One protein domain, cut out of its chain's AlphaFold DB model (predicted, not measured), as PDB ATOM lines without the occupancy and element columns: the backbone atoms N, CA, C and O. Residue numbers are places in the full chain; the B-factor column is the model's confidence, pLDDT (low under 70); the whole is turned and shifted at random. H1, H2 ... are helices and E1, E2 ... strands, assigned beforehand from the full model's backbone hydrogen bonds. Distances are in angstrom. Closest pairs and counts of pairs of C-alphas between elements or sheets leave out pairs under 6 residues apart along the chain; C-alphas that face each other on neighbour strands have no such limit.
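What this domain is: This is residues 25 to 54 and 63 to 93 of the 106 residues of an uncharacterized protein of Pseudomonas denitrificans (UniProt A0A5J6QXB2). With little regular structure, this is a small antiparallel sheet, order E2 E1 E3, with one short helix, H1, over E2 on one face, and two long loops, residues 41 to 54 and 72 to 85. The 61 printed residues run E1, H1, E2, E3; the class is mixed, with 24 residues in named elements. The whole is compact, radius of gyration of the C-alphas 10.7 A, spanning 29 by 27 by 19 A.

How they stand to each other: Inner strand E1, residues 26 to 31, is antiparallel to E2, residues 65 to 71, at 157 degrees, with N 27 and O 70 2.8 A apart, within hydrogen-bond range. E1 is antiparallel to E3, residues 86 to 89, at 152 degrees, with N 28 and O 88 2.8 A apart, within hydrogen-bond range. H1, residues 34 to 40, is on the sheet, height 8.1 A, and runs along E2 at 11 degrees on the local plane; their closest C-alphas, Arg 34 and Tyr 65, are 5.7 A apart. In H1 every O i to N i+4 pair is within hydrogen-bond range.

Where its parts are: E1 is 17.1 A long from C-alpha 26 at (93.538, -41.455, 25.986), H1 10.1 A, E2 18.8 A, and E3 10.0 A, ending at C-alpha 89 (93.418, -35.420, 25.953).

The domain as a whole: Residues 55 to 62 are not printed; C-alphas 54 and 63 are 12.4 A apart. The link E2 to E3 is long. Confidence is under 70 at residues 52 to 54, 63 and 91 to 93.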
ATOM      1  N   PRO A  25      97.915 -42.387  27.533       78.25
ATOM      2  CA  PRO A  25      97.099 -41.201  27.355       78.25
ATOM      3  C   PRO A  25      95.973 -41.500  26.361       78.25
ATOM      4  O   PRO A  25      96.200 -41.958  25.242       78.25
ATOM      5  N   VAL A  26      94.738 -41.271  26.803       84.19
ATOM      6  CA  VAL A  26      93.538 -41.455  25.986       84.19
ATOM      7  C   VAL A  26      93.194 -40.119  25.347       84.19
ATOM      8  O   VAL A  26      93.050 -39.114  26.037       84.19
ATOM      9  N   TYR A  27      93.020 -40.112  24.037       86.25
ATOM     10  CA  TYR A  27      92.671 -38.944  23.248       86.25
ATOM     11  C   TYR A  27      91.269 -39.068  22.657       86.25
ATOM     12  O   TYR A  27      90.703 -40.154  22.549       86.25
ATOM     13  N   ARG A  28      90.695 -37.929  22.277       86.69
ATOM     14  CA  ARG A  28      89.405 -37.817  21.597       86.69
ATOM     15  C   ARG A  28      89.495 -36.722  20.540       86.69
ATOM     16  O   ARG A  28      90.135 -35.699  20.771       86.69
ATOM     17  N   ASP A  29      88.850 -36.926  19.399       88.94
ATOM     18  CA  ASP A  29      88.797 -35.925  18.330       88.94
ATOM     19  C   ASP A  29      87.585 -35.000  18.489       88.94
ATOM     20  O   ASP A  29      86.493 -35.444  18.859       88.94
ATOM     21  N   LEU A  30      87.787 -33.719  18.180       87.56
ATOM     22  CA  LEU A  30      86.768 -32.678  18.159       87.56
ATOM     23  C   LEU A  30      86.465 -32.249  16.722       87.56
ATOM     24  O   LEU A  30      87.367 -32.029  15.910       87.56
ATOM     25  N   TYR A  31      85.179 -32.072  16.455       87.75
ATOM     26  CA  TYR A  31      84.600 -31.728  15.165       87.75
ATOM     27  C   TYR A  31      83.754 -30.461  15.297       87.75
ATOM     28  O   TYR A  31      83.157 -30.197  16.346       87.75
ATOM     29  N   ALA A  32      83.676 -29.691  14.211       86.38
ATOM     30  CA  ALA A  32      82.845 -28.488  14.145       86.38
ATOM     31  C   ALA A  32      81.350 -28.799  14.274       86.38
ATOM     32  O   ALA A  32      80.606 -28.027  14.868       86.38
ATOM     33  N   ASN A  33      80.915 -29.909  13.681       86.88
ATOM     34  CA  ASN A  33      79.519 -30.307  13.578       86.88
ATOM     35  C   ASN A  33      79.389 -31.835  13.650       86.88
ATOM     36  O   ASN A  33      80.378 -32.577  13.628       86.88
ATOM     37  N   ARG A  34      78.144 -32.300  13.770       84.81
ATOM     38  CA  ARG A  34      77.824 -33.723  13.898       84.81
ATOM     39  C   ARG A  34      78.121 -34.477  12.611       84.81
ATOM     40  O   ARG A  34      78.601 -35.605  12.668       84.81
ATOM     41  N   GLU A  35      77.826 -33.872  11.470       87.44
ATOM     42  CA  GLU A  35      77.948 -34.494  10.156       87.44
ATOM     43  C   GLU A  35      79.400 -34.866   9.855       87.44
ATOM     44  O   GLU A  35      79.662 -35.961   9.365       87.44
ATOM     45  N   ASP A  36      80.353 -34.003  10.195       87.75
ATOM     46  CA  ASP A  36      81.777 -34.255   9.987       87.75
ATOM     47  C   ASP A  36      82.306 -35.346  10.923       87.75
ATOM     48  O   ASP A  36      83.094 -36.192  10.496       87.75
ATOM     49  N   CYS A  37      81.785 -35.421  12.153       87.19
ATOM     50  CA  CYS A  37      82.039 -36.565  13.025       87.19
ATOM     51  C   CYS A  37      81.486 -37.864  12.419       87.19
ATOM     52  O   CYS A  37      82.183 -38.873  12.411       87.19
ATOM     53  N   LEU A  38      80.267 -37.851  11.868       87.12
ATOM     54  CA  LEU A  38      79.645 -39.025  11.245       87.12
ATOM     55  C   LEU A  38      80.330 -39.445   9.939       87.12
ATOM     56  O   LEU A  38      80.359 -40.630   9.628       87.12
ATOM     57  N   LYS A  39      80.898 -38.513   9.168       86.69
ATOM     58  CA  LYS A  39      81.702 -38.853   7.982       86.69
ATOM     59  C   LYS A  39      82.992 -39.565   8.365       86.69
ATOM     60  O   LYS A  39      83.421 -40.470   7.654       86.69
ATOM     61  N   ASP A  40      83.612 -39.156   9.470       84.31
ATOM     62  CA  ASP A  40      84.858 -39.756   9.938       84.31
ATOM     63  C   ASP A  40      84.598 -41.088  10.670       84.31
ATOM     64  O   ASP A  40      85.195 -42.116  10.355       84.31
ATOM     65  N   TRP A  41      83.626 -41.095  11.581       83.50
ATOM     66  CA  TRP A  41      83.274 -42.202  12.473       83.50
ATOM     67  C   TRP A  41      81.968 -42.903  12.095       83.50
ATOM     68  O   TRP A  41      81.277 -43.423  12.963       83.50
ATOM     69  N   GLY A  42      81.600 -42.951  10.815       74.38
ATOM     70  CA  GLY A  42      80.286 -43.445  10.364       74.38
ATOM     71  C   GLY A  42      79.920 -44.870  10.790       74.38
ATOM     72  O   GLY A  42      78.741 -45.211  10.831       74.38
ATOM     73  N   ALA A  43      80.906 -45.687  11.171       78.00
ATOM     74  CA  ALA A  43      80.692 -47.010  11.760       78.00
ATOM     75  C   ALA A  43      80.185 -46.964  13.219       78.00
ATOM     76  O   ALA A  43      79.599 -47.928  13.706       78.00
ATOM     77  N   THR A  44      80.398 -45.854  13.926       75.06
ATOM     78  CA  THR A  44      80.055 -45.642  15.337       75.06
ATOM     79  C   THR A  44      79.271 -44.333  15.529       75.06
ATOM     80  O   THR A  44      79.728 -43.422  16.218       75.06
ATOM     81  N   PRO A  45      78.037 -44.224  14.994       70.25
ATOM     82  CA  PRO A  45      77.245 -42.991  15.069       70.25
ATOM     83  C   PRO A  45      76.901 -42.566  16.504       70.25
ATOM     84  O   PRO A  45      76.765 -41.376  16.783       70.25
ATOM     85  N   ASN A  46      76.822 -43.526  17.431       75.12
ATOM     86  CA  ASN A  46      76.601 -43.279  18.859       75.12
ATOM     87  C   ASN A  46      77.817 -42.653  19.565       75.12
ATOM     88  O   ASN A  46      77.694 -42.199  20.697       75.12
ATOM     89  N   ALA A  47      78.991 -42.642  18.927       75.50
ATOM     90  CA  ALA A  47      80.203 -42.061  19.495       75.50
ATOM     91  C   ALA A  47      80.342 -40.553  19.219       75.50
ATOM     92  O   ALA A  47      81.178 -39.901  19.845       75.50
ATOM     93  N   CYS A  48      79.534 -40.008  18.304       85.62
ATOM     94  CA  CYS A  48      79.462 -38.582  18.000       85.62
ATOM     95  C   CYS A  48      78.527 -37.883  18.986       85.62
ATOM     96  O   CYS A  48      77.350 -37.654  18.707       85.62
ATOM     97  N   GLU A  49      79.057 -37.552  20.155       82.31
ATOM     98  CA  GLU A  49      78.306 -36.826  21.173       82.31
ATOM     99  C   GLU A  49      78.478 -35.313  21.005       82.31
ATOM    100  O   GLU A  49      79.558 -34.863  20.606       82.31
ATOM    101  N   PRO A  50      77.459 -34.506  21.345       81.12
ATOM    102  CA  PRO A  50      77.653 -33.074  21.498       81.12
ATOM    103  C   PRO A  50      78.611 -32.820  22.664       81.12
ATOM    104  O   PRO A  50      78.540 -33.474  23.710       81.12
ATOM    105  N   GLU A  51      79.512 -31.862  22.496       73.94
ATOM    106  CA  GLU A  51      80.336 -31.366  23.585       73.94
ATOM    107  C   GLU A  51      79.424 -30.625  24.565       73.94
ATOM    108  O   GLU A  51      79.023 -29.485  24.356       73.94
ATOM    109  N   SER A  52      78.981 -31.349  25.593       58.19
ATOM    110  CA  SER A  52      78.277 -30.765  26.723       58.19
ATOM    111  C   SER A  52      79.277 -29.889  27.462       58.19
ATOM    112  O   SER A  52      80.179 -30.423  28.110       58.19
ATOM    113  N   THR A  53      79.099 -28.573  27.370       53.66
ATOM    114  CA  THR A  53      79.786 -27.583  28.197       53.66
ATOM    115  C   THR A  53      79.385 -27.791  29.655       53.66
ATOM    116  O   THR A  53      78.570 -27.073  30.230       53.66
ATOM    117  N   SER A  54      79.967 -28.804  30.292       46.16
ATOM    118  CA  SER A  54      79.993 -28.960  31.743       46.16
ATOM    119  C   SER A  54      81.009 -27.960  32.295       46.16
ATOM    120  O   SER A  54      82.069 -28.319  32.802       46.16
ATOM    121  N   GLY A  63      78.027 -25.208  19.344       66.56
ATOM    122  CA  GLY A  63      78.028 -26.623  19.738       66.56
ATOM    123  C   GLY A  63      78.973 -27.506  18.922       66.56
ATOM    124  O   GLY A  63      78.649 -27.914  17.809       66.56
ATOM    125  N   ARG A  64      80.135 -27.819  19.500       80.06
ATOM    126  CA  ARG A  64      81.115 -28.746  18.927       80.06
ATOM    127  C   ARG A  64      80.668 -30.180  19.168       80.06
ATOM    128  O   ARG A  64      79.912 -30.462  20.095       80.06
ATOM    129  N   TYR A  65      81.165 -31.095  18.349       85.88
ATOM    130  CA  TYR A  65      80.921 -32.524  18.507       85.88
ATOM    131  C   TYR A  65      82.224 -33.250  18.780       85.88
ATOM    132  O   TYR A  65      83.297 -32.836  18.350       85.88
ATOM    133  N   ARG A  66      82.131 -34.345  19.518       86.56
ATOM    134  CA  ARG A  66      83.282 -35.092  20.004       86.56
ATOM    135  C   ARG A  66      83.123 -36.562  19.601       86.56
ATOM    136  O   ARG A  66      82.093 -37.162  19.891       86.56
ATOM    137  N   GLY A  67      84.124 -37.133  18.925       87.44
ATOM    138  CA  GLY A  67      84.121 -38.529  18.432       87.44
ATOM    139  C   GLY A  67      84.441 -39.555  19.531       87.44
ATOM    140  O   GLY A  67      84.530 -39.173  20.681       87.44
ATOM    141  N   PRO A  68      84.641 -40.850  19.271       86.38
ATOM    142  CA  PRO A  68      85.053 -41.805  20.307       86.38
ATOM    143  C   PRO A  68      86.440 -41.492  20.892       86.38
ATOM    144  O   PRO A  68      87.290 -40.869  20.254       86.38
ATOM    145  N   SER A  69      86.670 -41.962  22.118       85.75
ATOM    146  CA  SER A  69      87.982 -41.922  22.767       85.75
ATOM    147  C   SER A  69      88.845 -43.115  22.350       85.75
ATOM    148  O   SER A  69      88.345 -44.239  22.317       85.75
ATOM    149  N   TYR A  70      90.132 -42.891  22.108       84.69
ATOM    150  CA  TYR A  70      91.105 -43.910  21.716       84.69
ATOM    151  C   TYR A  70      92.450 -43.677  22.419       84.69
ATOM    152  O   TYR A  70      92.787 -42.546  22.760       84.69
ATOM    153  N   GLU A  71      93.222 -44.734  22.669       83.50
ATOM    154  CA  GLU A  71      94.581 -44.606  23.218       83.50
ATOM    155  C   GLU A  71      95.535 -43.976  22.197       83.50
ATOM    156  O   GLU A  71      95.328 -44.082  20.983       83.50
ATOM    157  N   ASP A  72      96.597 -43.334  22.678       81.06
ATOM    158  CA  ASP A  72      97.656 -42.822  21.812       81.06
ATOM    159  C   ASP A  72      98.192 -43.901  20.865       81.06
ATOM    160  O   ASP A  72      98.340 -45.068  21.232       81.06
ATOM    161  N   GLY A  73      98.394 -43.535  19.600       79.75
ATOM    162  CA  GLY A  73      98.787 -44.474  18.542       79.75
ATOM    163  C   GLY A  73      97.715 -45.494  18.122       79.75
ATOM    164  O   GLY A  73      97.855 -46.110  17.070       79.75
ATOM    165  N   SER A  74      96.614 -45.622  18.867       82.06
ATOM    166  CA  SER A  74      95.535 -46.591  18.616       82.06
ATOM    167  C   SER A  74      94.331 -45.974  17.906       82.06
ATOM    168  O   SER A  74      93.247 -46.560  17.875       82.06
ATOM    169  N   ARG A  75      94.498 -44.777  17.328       81.31
ATOM    170  CA  ARG A  75      93.446 -44.147  16.532       81.31
ATOM    171  C   ARG A  75      93.129 -45.046  15.331       81.31
ATOM    172  O   ARG A  75      94.008 -45.246  14.489       81.31
ATOM    173  N   PRO A  76      91.897 -45.556  15.195       77.50
ATOM    174  CA  PRO A  76      91.526 -46.332  14.028       77.50
ATOM    175  C   PRO A  76      91.658 -45.486  12.759       77.50
ATOM    176  O   PRO A  76      91.516 -44.259  12.771       77.50
ATOM    177  N   ARG A  77      91.955 -46.159  11.647       76.25
ATOM    178  CA  ARG A  77      92.007 -45.530  10.327       76.25
ATOM    179  C   ARG A  77      90.592 -45.168   9.895       76.25
ATOM    180  O   ARG A  77      89.874 -45.992   9.339       76.25
ATOM    181  N   THR A  78      90.200 -43.944  10.203       78.06
ATOM    182  CA  THR A  78      88.927 -43.368   9.787       78.06
ATOM    183  C   THR A  78      89.036 -42.740   8.398       78.06
ATOM    184  O   THR A  78      90.133 -42.469   7.905       78.06
ATOM    185  N   ALA A  79      87.893 -42.526   7.745       74.00
ATOM    186  CA  ALA A  79      87.852 -42.105   6.347       74.00
ATOM    187  C   ALA A  79      88.251 -40.635   6.132       74.00
ATOM    188  O   ALA A  79      88.780 -40.300   5.074       74.00
ATOM    189  N   GLN A  80      87.999 -39.751   7.104       80.00
ATOM    190  CA  GLN A  80      88.131 -38.300   6.942       80.00
ATOM    191  C   GLN A  80      88.812 -37.635   8.140       80.00
ATOM    192  O   GLN A  80      88.305 -36.686   8.733       80.00
ATOM    193  N   THR A  81      90.024 -38.087   8.466       75.44
ATOM    194  CA  THR A  81      90.805 -37.539   9.592       75.44
ATOM    195  C   THR A  81      91.098 -36.036   9.454       75.44
ATOM    196  O   THR A  81      91.324 -35.359  10.448       75.44
ATOM    197  N   TYR A  82      91.056 -35.483   8.239       79.06
ATOM    198  CA  TYR A  82      91.248 -34.049   7.988       79.06
ATOM    199  C   TYR A  82      90.100 -33.163   8.509       79.06
ATOM    200  O   TYR A  82      90.272 -31.954   8.621       79.06
ATOM    201  N   GLN A  83      88.938 -33.747   8.816       84.00
ATOM    202  CA  GLN A  83      87.787 -33.054   9.411       84.00
ATOM    203  C   GLN A  83      87.989 -32.761  10.907       84.00
ATOM    204  O   GLN A  83      87.228 -32.002  11.510       84.00
ATOM    205  N   VAL A  84      88.996 -33.389  11.525       83.75
ATOM    206  CA  VAL A  84      89.331 -33.189  12.934       83.75
ATOM    207  C   VAL A  84      89.851 -31.769  13.118       83.75
ATOM    208  O   VAL A  84      90.897 -31.404  12.589       83.75
ATOM    209  N   GLN A  85      89.139 -30.967  13.908       85.50
ATOM    210  CA  GLN A  85      89.577 -29.609  14.229       85.50
ATOM    211  C   GLN A  85      90.663 -29.598  15.298       85.50
ATOM    212  O   GLN A  85      91.580 -28.783  15.261       85.50
ATOM    213  N   SER A  86      90.526 -30.467  16.296       83.31
ATOM    214  CA  SER A  86      91.499 -30.584  17.379       83.31
ATOM    215  C   SER A  86      91.395 -31.938  18.067       83.31
ATOM    216  O   SER A  86      90.353 -32.592  18.034       83.31
ATOM    217  N   ARG A  87      92.493 -32.353  18.702       84.56
ATOM    218  CA  ARG A  87      92.558 -33.552  19.537       84.56
ATOM    219  C   ARG A  87      92.630 -33.129  20.999       84.56
ATOM    220  O   ARG A  87      93.514 -32.367  21.381       84.56
ATOM    221  N   GLN A  88      91.716 -33.639  21.811       83.56
ATOM    222  CA  GLN A  88      91.655 -33.389  23.244       83.56
ATOM    223  C   GLN A  88      92.166 -34.611  24.009       83.56
ATOM    224  O   GLN A  88      91.749 -35.738  23.742       83.56
ATOM    225  N   LEU A  89      93.055 -34.392  24.980       83.31
ATOM    226  CA  LEU A  89      93.418 -35.420  25.953       83.31
ATOM    227  C   LEU A  89      92.239 -35.631  26.910       83.31
ATOM    228  O   LEU A  89      91.770 -34.692  27.557       83.31
ATOM    229  N   VAL A  90      91.762 -36.866  27.007       78.94
ATOM    230  CA  VAL A  90      90.729 -37.268  27.956       78.94
ATOM    231  C   VAL A  90      91.402 -37.522  29.296       78.94
ATOM    232  O   VAL A  90      91.857 -38.626  29.594       78.94
ATOM    233  N   THR A  91      91.460 -36.484  30.127       68.69
ATOM    234  CA  THR A  91      91.910 -36.612  31.514       68.69
ATOM    235  C   THR A  91      90.861 -37.406  32.294       68.69
ATOM    236  O   THR A  91      89.885 -36.850  32.797       68.69
ATOM    237  N   ARG A  92      91.025 -38.733  32.377       62.22
ATOM    238  CA  ARG A  92      90.257 -39.568  33.312       62.22
ATOM    239  C   ARG A  92      90.689 -39.129  34.707       62.22
ATOM    240  O   ARG A  92      91.851 -39.310  35.047       62.22
ATOM    241  N   GLY A  93      89.804 -38.469  35.453       56.31
ATOM    242  CA  GLY A  93      90.116 -37.885  36.759       56.31
ATOM    243  C   GLY A  93      90.817 -38.882  37.684       56.31
ATOM    244  O   GLY A  93      90.172 -39.731  38.289       56.31
TER     245      GLY A  93